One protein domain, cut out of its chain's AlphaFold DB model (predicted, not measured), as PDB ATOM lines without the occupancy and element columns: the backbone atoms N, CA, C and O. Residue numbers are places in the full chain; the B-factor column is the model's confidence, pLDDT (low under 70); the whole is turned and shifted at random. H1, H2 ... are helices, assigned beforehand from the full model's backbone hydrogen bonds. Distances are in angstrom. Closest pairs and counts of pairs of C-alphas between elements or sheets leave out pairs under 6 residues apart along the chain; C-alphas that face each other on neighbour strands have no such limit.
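What this domain is: This is residues 65 to 105 and 131 to 172 of the 570 residues of an uncharacterized protein of Nothophytophthora sp. Chile5 (UniProt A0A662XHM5). Four helices make two crossed pairs in two layers: H3 and H4, side by side and running opposite ways, are laid across H1 and the long H2, which run opposite ways with few contacts between them. H4 crosses H1, H3 crosses H2, and H2 after residue 94 runs on past H3. The printed part has 83 residues, with named helices in the order H1 H2 H3 H4 and no named strand; the class is all helix. The whole is compact, with a radius of gyration of the C-alphas of 12.5 A, and flat, spanning 39 by 35 by 17 A.

How they stand to each other: H1, residues 66 to 74, and H2, residues 81 to 105, form a helical hairpin at a shallow tilt of 15 degrees. They only just touch, with 3 pairs of C-alphas within 8 A, H2 with residues 84 to 88 alone; the closest C-alphas, Met 73 and Arg 84, are 7.3 A apart. H3, residues 135 to 148, touches residues 90 to 94 of H2 alone, closest at the C-alphas of Leu 94 and Phe 141, 7.1 A; the tilt of 68 degrees is steep, only just short of about perpendicular. H4, residues 155 to 171, forms a helical hairpin with H3, at a shallow tilt of 13 degrees; their closest C-alphas, Ala 142 and Glu 155, are 6.2 A apart. H4 touches H1 at a steep tilt of 60 degrees, opposite ways, with the C-alphas of Leu 68 and Ala 165 closest at 4.9 A. H2 and H4 are close but not clearly touching; H1 and H3 are apart. In H1, H2, H3 and H4 every O i to N i+4 pair is within hydrogen-bond range.

Where its parts are: H1 begins at C-alpha 66, (-35.730, -34.330, 40.729), and is 12.3 A long from first to last C-alpha. H2 is 36.5 A long, H3 20.2 A, and H4 24.3 A, ending at C-alpha 171, (-44.341, -24.753, 31.105).

The domain as a whole: The C-alphas farthest apart, Pro 77 and Thr 105, are 39.3 A apart. Residues 106 to 130 are not printed, and C-alphas 105 and 131 are 14.7 A apart across the cut. The links H1 to H2 and H3 to H4 are short. Mean pLDDT of the printed part is 94.3, and no printed residue is under 70.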
ATOM      1  N   THR A  65     -37.760 -33.978  36.290       94.25
ATOM      2  CA  THR A  65     -36.518 -33.733  37.026       94.25
ATOM      3  C   THR A  65     -36.743 -33.872  38.531       94.25
ATOM      4  O   THR A  65     -37.842 -33.672  39.048       94.25
ATOM      5  N   THR A  66     -35.675 -34.206  39.261       95.06
ATOM      6  CA  THR A  66     -35.730 -34.330  40.729       95.06
ATOM      7  C   THR A  66     -36.158 -33.025  41.397       95.06
ATOM      8  O   THR A  66     -36.917 -33.057  42.361       95.06
ATOM      9  N   GLU A  67     -35.700 -31.885  40.882       94.75
ATOM     10  CA  GLU A  67     -36.032 -30.567  41.429       94.75
ATOM     11  C   GLU A  67     -37.519 -30.256  41.262       94.75
ATOM     12  O   GLU A  67     -38.180 -29.927  42.245       94.75
ATOM     13  N   LEU A  68     -38.064 -30.462  40.058       95.31
ATOM     14  CA  LEU A  68     -39.479 -30.222  39.775       95.31
ATOM     15  C   LEU A  68     -40.390 -31.150  40.577       95.31
ATOM     16  O   LEU A  68     -41.411 -30.704  41.089       95.31
ATOM     17  N   PHE A  69     -40.011 -32.420  40.747       96.69
ATOM     18  CA  PHE A  69     -40.775 -33.351  41.578       96.69
ATOM     19  C   PHE A  69     -40.798 -32.928  43.051       96.69
ATOM     20  O   PHE A  69     -41.851 -32.944  43.691       96.69
ATOM     21  N   LEU A  70     -39.642 -32.550  43.609       96.12
ATOM     22  CA  LEU A  70     -39.559 -32.113  45.002       96.12
ATOM     23  C   LEU A  70     -40.300 -30.792  45.224       96.12
ATOM     24  O   LEU A  70     -40.988 -30.668  46.235       96.12
ATOM     25  N   GLN A  71     -40.214 -29.862  44.271       96.44
ATOM     26  CA  GLN A  71     -40.969 -28.614  44.288       96.44
ATOM     27  C   GLN A  71     -42.478 -28.882  44.235       96.44
ATOM     28  O   GLN A  71     -43.206 -28.451  45.125       96.44
ATOM     29  N   ALA A  72     -42.941 -29.686  43.274       96.81
ATOM     30  CA  ALA A  72     -44.348 -30.056  43.152       96.81
ATOM     31  C   ALA A  72     -44.882 -30.732  44.424       96.81
ATOM     32  O   ALA A  72     -46.001 -30.459  44.844       96.81
ATOM     33  N   MET A  73     -44.078 -31.579  45.074       97.50
ATOM     34  CA  MET A  73     -44.414 -32.202  46.358       97.50
ATOM     35  C   MET A  73     -44.498 -31.183  47.510       97.50
ATOM     36  O   MET A  73     -45.332 -31.338  48.405       97.50
ATOM     37  N   GLU A  74     -43.632 -30.172  47.544       97.00
ATOM     38  CA  GLU A  74     -43.653 -29.127  48.578       97.00
ATOM     39  C   GLU A  74     -44.863 -28.199  48.429       97.00
ATOM     40  O   GLU A  74     -45.480 -27.842  49.438       97.00
ATOM     41  N   ASP A  75     -45.282 -27.946  47.190       97.06
ATOM     42  CA  ASP A  75     -46.455 -27.141  46.841       97.06
ATOM     43  C   ASP A  75     -47.798 -27.838  47.146       97.06
ATOM     44  O   ASP A  75     -48.865 -27.241  46.992       97.06
ATOM     45  N   MET A  76     -47.792 -29.093  47.615       97.06
ATOM     46  CA  MET A  76     -49.003 -29.806  48.038       97.06
ATOM     47  C   MET A  76     -49.311 -29.548  49.531       97.06
ATOM     48  O   MET A  76     -48.665 -30.134  50.414       97.06
ATOM     49  N   PRO A  77     -50.342 -28.738  49.861       95.50
ATOM     50  CA  PRO A  77     -50.661 -28.374  51.248       95.50
ATOM     51  C   PRO A  77     -51.266 -29.533  52.052       95.50
ATOM     52  O   PRO A  77     -51.178 -29.562  53.273       95.50
ATOM     53  N   GLN A  78     -51.855 -30.511  51.364       95.56
ATOM     54  CA  GLN A  78     -52.550 -31.663  51.949       95.56
ATOM     55  C   GLN A  78     -51.638 -32.815  52.401       95.56
ATOM     56  O   GLN A  78     -52.133 -33.816  52.917       95.56
ATOM     57  N   LEU A  79     -50.319 -32.705  52.212       96.44
ATOM     58  CA  LEU A  79     -49.373 -33.747  52.601       96.44
ATOM     59  C   LEU A  79     -48.946 -33.617  54.064       96.44
ATOM     60  O   LEU A  79     -48.383 -32.600  54.474       96.44
ATOM     61  N   SER A  80     -49.122 -34.691  54.837       96.94
ATOM     62  CA  SER A  80     -48.544 -34.770  56.179       96.94
ATOM     63  C   SER A  80     -47.011 -34.826  56.115       96.94
ATOM     64  O   SER A  80     -46.422 -35.285  55.130       96.94
ATOM     65  N   ALA A  81     -46.331 -34.401  57.185       96.50
ATOM     66  CA  ALA A  81     -44.866 -34.469  57.261       96.50
ATOM     67  C   ALA A  81     -44.338 -35.901  57.047       96.50
ATOM     68  O   ALA A  81     -43.311 -36.101  56.397       96.50
ATOM     69  N   GLN A  82     -45.079 -36.901  57.539       96.38
ATOM     70  CA  GLN A  82     -44.767 -38.313  57.336       96.38
ATOM     71  C   GLN A  82     -44.902 -38.719  55.862       96.38
ATOM     72  O   GLN A  82     -43.999 -39.356  55.326       96.38
ATOM     73  N   GLN A  83     -45.969 -38.299  55.176       96.19
ATOM     74  CA  GLN A  83     -46.153 -38.589  53.751       96.19
ATOM     75  C   GLN A  83     -45.052 -37.955  52.893       96.19
ATOM     76  O   GLN A  83     -44.503 -38.630  52.026       96.19
ATOM     77  N   ARG A  84     -44.646 -36.709  53.177       97.25
ATOM     78  CA  ARG A  84     -43.515 -36.059  52.481       97.25
ATOM     79  C   ARG A  84     -42.209 -36.833  52.663       97.25
ATOM     80  O   ARG A  84     -41.434 -36.982  51.719       97.25
ATOM     81  N   LEU A  85     -41.958 -37.354  53.866       96.62
ATOM     82  CA  LEU A  85     -40.775 -38.171  54.138       96.62
ATOM     83  C   LEU A  85     -40.782 -39.466  53.310       96.62
ATOM     84  O   LEU A  85     -39.751 -39.845  52.747       96.62
ATOM     85  N   GLU A  86     -41.938 -40.120  53.209       96.75
ATOM     86  CA  GLU A  86     -42.112 -41.348  52.432       96.75
ATOM     87  C   GLU A  86     -41.995 -41.102  50.924       96.75
ATOM     88  O   GLU A  86     -41.305 -41.854  50.238       96.75
ATOM     89  N   MET A  87     -42.528 -39.991  50.412       97.56
ATOM     90  CA  MET A  87     -42.322 -39.572  49.018       97.56
ATOM     91  C   MET A  87     -40.836 -39.325  48.707       97.56
ATOM     92  O   MET A  87     -40.320 -39.800  47.694       97.56
ATOM     93  N   ARG A  88     -40.087 -38.682  49.616       97.00
ATOM     94  CA  ARG A  88     -38.625 -38.509  49.479       97.00
ATOM     95  C   ARG A  88     -37.859 -39.836  49.558       97.00
ATOM     96  O   ARG A  88     -36.801 -39.983  48.941       97.00
ATOM     97  N   ARG A  89     -38.328 -40.814  50.343       96.69
ATOM     98  CA  ARG A  89     -37.748 -42.175  50.390       96.69
ATOM     99  C   ARG A  89     -37.998 -42.916  49.080       96.69
ATOM    100  O   ARG A  89     -37.048 -43.456  48.514       96.69
ATOM    101  N   PHE A  90     -39.230 -42.869  48.583       97.25
ATOM    102  CA  PHE A  90     -39.619 -43.408  47.285       97.25
ATOM    103  C   PHE A  90     -38.733 -42.860  46.160       97.25
ATOM    104  O   PHE A  90     -38.093 -43.644  45.459       97.25
ATOM    105  N   TRP A  91     -38.595 -41.532  46.057       96.56
ATOM    106  CA  TRP A  91     -37.806 -40.897  44.998       96.56
ATOM    107  C   TRP A  91     -36.329 -41.312  45.027       96.56
ATOM    108  O   TRP A  91     -35.742 -41.657  44.000       96.56
ATOM    109  N   ARG A  92     -35.721 -41.382  46.221       96.12
ATOM    110  CA  ARG A  92     -34.341 -41.873  46.383       96.12
ATOM    111  C   ARG A  92     -34.187 -43.328  45.950       96.12
ATOM    112  O   ARG A  92     -33.180 -43.676  45.333       96.12
ATOM    113  N   ASN A  93     -35.156 -44.181  46.276       96.19
ATOM    114  CA  ASN A  93     -35.138 -45.588  45.876       96.19
ATOM    115  C   ASN A  93     -35.287 -45.742  44.357       96.19
ATOM    116  O   ASN A  93     -34.577 -46.557  43.765       96.19
ATOM    117  N   LEU A  94     -36.128 -44.916  43.730       95.19
ATOM    118  CA  LEU A  94     -36.283 -44.862  42.280       95.19
ATOM    119  C   LEU A  94     -34.976 -44.450  41.589       95.19
ATOM    120  O   LEU A  94     -34.481 -45.186  40.734       95.19
ATOM    121  N   CYS A  95     -34.364 -43.344  42.022       93.88
ATOM    122  CA  CYS A  95     -33.090 -42.865  41.476       93.88
ATOM    123  C   CYS A  95     -31.986 -43.926  41.608       93.88
ATOM    124  O   CYS A  95     -31.280 -44.219  40.643       93.88
ATOM    125  N   LYS A  96     -31.881 -44.587  42.771       94.06
ATOM    126  CA  LYS A  96     -30.932 -45.696  42.986       94.06
ATOM    127  C   LYS A  96     -31.208 -46.891  42.071       94.06
ATOM    128  O   LYS A  96     -30.264 -47.515  41.583       94.06
ATOM    129  N   LYS A  97     -32.479 -47.247  41.844       93.81
ATOM    130  CA  LYS A  97     -32.866 -48.342  40.939       93.81
ATOM    131  C   LYS A  97     -32.445 -48.029  39.503       93.81
ATOM    132  O   LYS A  97     -31.825 -48.885  38.872       93.81
ATOM    133  N   GLN A  98     -32.701 -46.810  39.032       92.06
ATOM    134  CA  GLN A  98     -32.304 -46.355  37.697       92.06
ATOM    135  C   GLN A  98     -30.785 -46.278  37.533       92.06
ATOM    136  O   GLN A  98     -30.235 -46.827  36.581       92.06
ATOM    137  N   GLN A  99     -30.066 -45.743  38.521       90.25
ATOM    138  CA  GLN A  99     -28.602 -45.735  38.511       90.25
ATOM    139  C   GLN A  99     -28.021 -47.157  38.421       90.25
ATOM    140  O   GLN A  99     -27.112 -47.409  37.633       90.25
ATOM    141  N   ARG A 100     -28.580 -48.131  39.155       90.81
ATOM    142  CA  ARG A 100     -28.174 -49.546  39.047       90.81
ATOM    143  C   ARG A 100     -28.466 -50.137  37.664       90.81
ATOM    144  O   ARG A 100     -27.694 -50.972  37.195       90.81
ATOM    145  N   GLN A 101     -29.556 -49.740  37.010       87.19
ATOM    146  CA  GLN A 101     -29.865 -50.163  35.638       87.19
ATOM    147  C   GLN A 101     -28.896 -49.544  34.619       87.19
ATOM    148  O   GLN A 101     -28.395 -50.260  33.749       87.19
ATOM    149  N   LEU A 102     -28.547 -48.264  34.774       84.06
ATOM    150  CA  LEU A 102     -27.527 -47.582  33.970       84.06
ATOM    151  C   LEU A 102     -26.142 -48.224  34.138       84.06
ATOM    152  O   LEU A 102     -25.468 -48.508  33.152       84.06
ATOM    153  N   VAL A 103     -25.743 -48.555  35.370       85.62
ATOM    154  CA  VAL A 103     -24.482 -49.270  35.634       85.62
ATOM    155  C   VAL A 103     -24.500 -50.677  35.031       85.62
ATOM    156  O   VAL A 103     -23.507 -51.113  34.460       85.62
ATOM    157  N   ARG A 104     -25.621 -51.408  35.083       81.38
ATOM    158  CA  ARG A 104     -25.722 -52.736  34.444       81.38
ATOM    159  C   ARG A 104     -25.647 -52.664  32.920       81.38
ATOM    160  O   ARG A 104     -25.032 -53.530  32.296       81.38
ATOM    161  N   THR A 105     -26.255 -51.647  32.312       76.12
ATOM    162  CA  THR A 105     -26.219 -51.459  30.854       76.12
ATOM    163  C   THR A 105     -24.843 -51.011  30.360       76.12
ATOM    164  O   THR A 105     -24.424 -51.462  29.292       76.12
ATOM    165  N   VAL A 131     -30.224 -37.535  36.755       83.88
ATOM    166  CA  VAL A 131     -31.017 -38.661  36.238       83.88
ATOM    167  C   VAL A 131     -32.359 -38.112  35.766       83.88
ATOM    168  O   VAL A 131     -33.192 -37.720  36.580       83.88
ATOM    169  N   GLU A 132     -32.541 -38.061  34.451       87.38
ATOM    170  CA  GLU A 132     -33.821 -37.748  33.823       87.38
ATOM    171  C   GLU A 132     -34.732 -38.973  33.949       87.38
ATOM    172  O   GLU A 132     -34.385 -40.072  33.505       87.38
ATOM    173  N   LEU A 133     -35.854 -38.806  34.648       94.50
ATOM    174  CA  LEU A 133     -36.855 -39.848  34.857       94.50
ATOM    175  C   LEU A 133     -38.068 -39.542  33.992       94.50
ATOM    176  O   LEU A 133     -38.377 -38.386  33.743       94.50
ATOM    177  N   VAL A 134     -38.763 -40.578  33.550       95.00
ATOM    178  CA  VAL A 134     -39.939 -40.460  32.687       95.00
ATOM    179  C   VAL A 134     -41.193 -40.790  33.508       95.00
ATOM    180  O   VAL A 134     -41.138 -41.681  34.363       95.00
ATOM    181  N   VAL A 135     -42.315 -40.087  33.294       95.38
ATOM    182  CA  VAL A 135     -43.568 -40.264  34.070       95.38
ATOM    183  C   VAL A 135     -43.978 -41.740  34.158       95.38
ATOM    184  O   VAL A 135     -44.302 -42.229  35.243       95.38
ATOM    185  N   GLY A 136     -43.891 -42.482  33.053       92.69
ATOM    186  CA  GLY A 136     -44.229 -43.906  32.994       92.69
ATOM    187  C   GLY A 136     -43.354 -44.796  33.888       92.69
ATOM    188  O   GLY A 136     -43.854 -45.742  34.505       92.69
ATOM    189  N   ASP A 137     -42.063 -44.480  34.031       93.50
ATOM    190  CA  ASP A 137     -41.161 -45.202  34.939       93.50
ATOM    191  C   ASP A 137     -41.521 -44.938  36.406       93.50
ATOM    192  O   ASP A 137     -41.486 -45.857  37.233       93.50
ATOM    193  N   ILE A 138     -41.901 -43.696  36.720       96.69
ATOM    194  CA  ILE A 138     -42.332 -43.286  38.059       96.69
ATOM    195  C   ILE A 138     -43.654 -43.972  38.419       96.69
ATOM    196  O   ILE A 138     -43.750 -44.561  39.495       96.69
ATOM    197  N   GLN A 139     -44.637 -43.979  37.510       95.75
ATOM    198  CA  GLN A 139     -45.927 -44.656  37.686       95.75
ATOM    199  C   GLN A 139     -45.760 -46.158  37.933       95.75
ATOM    200  O   GLN A 139     -46.289 -46.699  38.908       95.75
ATOM    201  N   ARG A 140     -44.971 -46.839  37.093       93.88
ATOM    202  CA  ARG A 140     -44.705 -48.275  37.249       93.88
ATOM    203  C   ARG A 140     -44.006 -48.566  38.575       93.88
ATOM    204  O   ARG A 140     -44.374 -49.510  39.273       93.88
ATOM    205  N   PHE A 141     -43.007 -47.766  38.943       96.62
ATOM    206  CA  PHE A 141     -42.312 -47.968  40.209       96.62
ATOM    207  C   PHE A 141     -43.193 -47.645  41.418       96.62
ATOM    208  O   PHE A 141     -43.083 -48.337  42.423       96.62
ATOM    209  N   ALA A 142     -44.092 -46.661  41.332       96.56
ATOM    210  CA  ALA A 142     -45.069 -46.362  42.377       96.56
ATOM    211  C   ALA A 142     -46.001 -47.555  42.634       96.56
ATOM    212  O   ALA A 142     -46.210 -47.921  43.791       96.56
ATOM    213  N   GLN A 143     -46.470 -48.227  41.579       95.69
ATOM    214  CA  GLN A 143     -47.280 -49.443  41.704       95.69
ATOM    215  C   GLN A 143     -46.501 -50.591  42.363       95.69
ATOM    216  O   GLN A 143     -47.004 -51.225  43.291       95.69
ATOM    217  N   GLU A 144     -45.254 -50.834  41.939       95.25
ATOM    218  CA  GLU A 144     -44.374 -51.827  42.576       95.25
ATOM    219  C   GLU A 144     -44.114 -51.479  44.054       95.25
ATOM    220  O   GLU A 144     -44.162 -52.347  44.923       95.25
ATOM    221  N   TYR A 145     -43.869 -50.203  44.358       95.62
ATOM    222  CA  TYR A 145     -43.572 -49.733  45.709       95.62
ATOM    223  C   TYR A 145     -44.787 -49.859  46.633       95.62
ATOM    224  O   TYR A 145     -44.644 -50.278  47.780       95.62
ATOM    225  N   LYS A 146     -45.994 -49.580  46.124       96.62
ATOM    226  CA  LYS A 146     -47.254 -49.780  46.848       96.62
ATOM    227  C   LYS A 146     -47.487 -51.239  47.221       96.62
ATOM    228  O   LYS A 146     -47.971 -51.504  48.313       96.62
ATOM    229  N   GLN A 147     -47.137 -52.184  46.347       95.38
ATOM    230  CA  GLN A 147     -47.268 -53.612  46.663       95.38
ATOM    231  C   GLN A 147     -46.384 -54.023  47.847       95.38
ATOM    232  O   GLN A 147     -46.767 -54.898  48.619       95.38
ATOM    233  N   VAL A 148     -45.223 -53.381  48.007       96.50
ATOM    234  CA  VAL A 148     -44.306 -53.640  49.127       96.50
ATOM    235  C   VAL A 148     -44.723 -52.877  50.392       96.50
ATOM    236  O   VAL A 148     -44.541 -53.387  51.495       96.50
ATOM    237  N   PHE A 149     -45.300 -51.679  50.249       95.88
ATOM    238  CA  PHE A 149     -45.661 -50.786  51.359       95.88
ATOM    239  C   PHE A 149     -47.114 -50.270  51.258       95.88
ATOM    240  O   PHE A 149     -47.322 -49.060  51.115       95.88
ATOM    241  N   PRO A 150     -48.134 -51.145  51.342       94.56
ATOM    242  CA  PRO A 150     -49.522 -50.788  51.028       94.56
ATOM    243  C   PRO A 150     -50.130 -49.750  51.980       94.56
ATOM    244  O   PRO A 150     -50.882 -48.886  51.533       94.56
ATOM    245  N   ASP A 151     -49.775 -49.801  53.266       95.69
ATOM    246  CA  ASP A 151     -50.414 -48.980  54.306       95.69
ATOM    247  C   ASP A 151     -49.777 -47.594  54.472       95.69
ATOM    248  O   ASP A 151     -50.367 -46.689  55.059       95.69
ATOM    249  N   ILE A 152     -48.547 -47.425  53.980       93.75
ATOM    250  CA  ILE A 152     -47.709 -46.254  54.271       93.75
ATOM    251  C   ILE A 152     -47.526 -45.377  53.028       93.75
ATOM    252  O   ILE A 152     -47.362 -44.162  53.150       93.75
ATOM    253  N   PHE A 153     -47.542 -45.966  51.830       97.06
ATOM    254  CA  PHE A 153     -47.164 -45.267  50.608       97.06
ATOM    255  C   PHE A 153     -48.313 -44.422  50.016       97.06
ATOM    256  O   PHE A 153     -49.327 -44.977  49.581       97.06
ATOM    257  N   PRO A 154     -48.163 -43.083  49.924       96.19
ATOM    258  CA  PRO A 154     -49.182 -42.194  49.368       96.19
ATOM    259  C   PRO A 154     -49.134 -42.179  47.826       96.19
ATOM    260  O   PRO A 154     -48.731 -41.191  47.215       96.19
ATOM    261  N   GLU A 155     -49.526 -43.287  47.184       96.62
ATOM    262  CA  GLU A 155     -49.432 -43.468  45.721       96.62
ATOM    263  C   GLU A 155     -50.084 -42.316  44.944       96.62
ATOM    264  O   GLU A 155     -49.454 -41.737  44.066       96.62
ATOM    265  N   LYS A 156     -51.320 -41.937  45.298       96.69
ATOM    266  CA  LYS A 156     -52.059 -40.881  44.586       96.69
ATOM    267  C   LYS A 156     -51.314 -39.547  44.603       96.69
ATOM    268  O   LYS A 156     -51.297 -38.846  43.601       96.69
ATOM    269  N   GLN A 157     -50.686 -39.215  45.725       97.62
ATOM    270  CA  GLN A 157     -49.949 -37.968  45.880       97.62
ATOM    271  C   GLN A 157     -48.601 -37.997  45.153       97.62
ATOM    272  O   GLN A 157     -48.169 -36.967  44.650       97.62
ATOM    273  N   VAL A 158     -47.956 -39.164  45.048       97.44
ATOM    274  CA  VAL A 158     -46.770 -39.341  44.195       97.44
ATOM    275  C   VAL A 158     -47.117 -39.135  42.729       97.44
ATOM    276  O   VAL A 158     -46.372 -38.447  42.035       97.44
ATOM    277  N   LEU A 159     -48.234 -39.693  42.262       96.25
ATOM    278  CA  LEU A 159     -48.660 -39.534  40.873       96.25
ATOM    279  C   LEU A 159     -49.045 -38.082  40.552       96.25
ATOM    280  O   LEU A 159     -48.553 -37.553  39.564       96.25
ATOM    281  N   ASP A 160     -49.800 -37.411  41.427       97.00
ATOM    282  CA  ASP A 160     -50.163 -35.989  41.267       97.00
ATOM    283  C   ASP A 160     -48.917 -35.075  41.293       97.00
ATOM    284  O   ASP A 160     -48.741 -34.227  40.423       97.00
ATOM    285  N   ALA A 161     -47.967 -35.300  42.214       97.19
ATOM    286  CA  ALA A 161     -46.702 -34.553  42.226       97.19
ATOM    287  C   ALA A 161     -45.860 -34.788  40.959       97.19
ATOM    288  O   ALA A 161     -45.188 -33.880  40.480       97.19
ATOM    289  N   THR A 162     -45.902 -36.005  40.408       97.06
ATOM    290  CA  THR A 162     -45.205 -36.356  39.165       97.06
ATOM    291  C   THR A 162     -45.815 -35.642  37.964       97.06
ATOM    292  O   THR A 162     -45.083 -35.103  37.140       97.06
ATOM    293  N   GLU A 163     -47.144 -35.612  37.879       96.00
ATOM    294  CA  GLU A 163     -47.872 -34.954  36.795       96.00
ATOM    295  C   GLU A 163     -47.657 -33.437  36.813       96.00
ATOM    296  O   GLU A 163     -47.241 -32.873  35.804       96.00
ATOM    297  N   ARG A 164     -47.773 -32.797  37.983       96.62
ATOM    298  CA  ARG A 164     -47.458 -31.366  38.141       96.62
ATOM    299  C   ARG A 164     -46.011 -31.035  37.793       96.62
ATOM    300  O   ARG A 164     -45.737 -29.979  37.233       96.62
ATOM    301  N   ALA A 165     -45.072 -31.921  38.124       96.25
ATOM    302  CA  ALA A 165     -43.668 -31.735  37.781       96.25
ATOM    303  C   ALA A 165     -43.418 -31.859  36.268       96.25
ATOM    304  O   ALA A 165     -42.620 -31.097  35.727       96.25
ATOM    305  N   ALA A 166     -44.114 -32.773  35.586       95.00
ATOM    306  CA  ALA A 166     -44.070 -32.897  34.130       95.00
ATOM    307  C   ALA A 166     -44.681 -31.663  33.438       95.00
ATOM    308  O   ALA A 166     -44.071 -31.102  32.530       95.00
ATOM    309  N   GLU A 167     -45.835 -31.183  33.913       95.06
ATOM    310  CA  GLU A 167     -46.461 -29.948  33.423       95.06
ATOM    311  C   GLU A 167     -45.574 -28.719  33.667       95.06
ATOM    312  O   GLU A 167     -45.475 -27.837  32.817       95.06
ATOM    313  N   ALA A 168     -44.896 -28.645  34.815       94.56
ATOM    314  CA  ALA A 168     -43.957 -27.570  35.111       94.56
ATOM    315  C   ALA A 168     -42.708 -27.625  34.217       94.56
ATOM    316  O   ALA A 168     -42.175 -26.574  33.870       94.56
ATOM    317  N   ALA A 169     -42.254 -28.817  33.817       91.88
ATOM    318  CA  ALA A 169     -41.145 -28.973  32.875       91.88
ATOM    319  C   ALA A 169     -41.506 -28.451  31.475       91.88
ATOM    320  O   ALA A 169     -40.675 -27.823  30.825       91.88
ATOM    321  N   GLU A 170     -42.747 -28.672  31.034       88.94
ATOM    322  CA  GLU A 170     -43.264 -28.177  29.753       88.94
ATOM    323  C   GLU A 170     -43.514 -26.662  29.781       88.94
ATOM    324  O   GLU A 170     -43.209 -25.946  28.826       88.94
ATOM    325  N   ASN A 171     -44.021 -26.163  30.911       87.38
ATOM    326  CA  ASN A 171     -44.341 -24.753  31.105       87.38
ATOM    327  C   ASN A 171     -43.153 -23.894  31.522       87.38
ATOM    328  O   ASN A 171     -43.290 -22.673  31.496       87.38
ATOM    329  N   GLN A 172     -42.011 -24.467  31.918       79.75
ATOM    330  CA  GLN A 172     -40.791 -23.687  32.083       79.75
ATOM    331  C   GLN A 172     -40.381 -23.192  30.688       79.75
ATOM    332  O   GLN A 172     -39.853 -23.975  29.894       79.75
TER     333      GLN A 172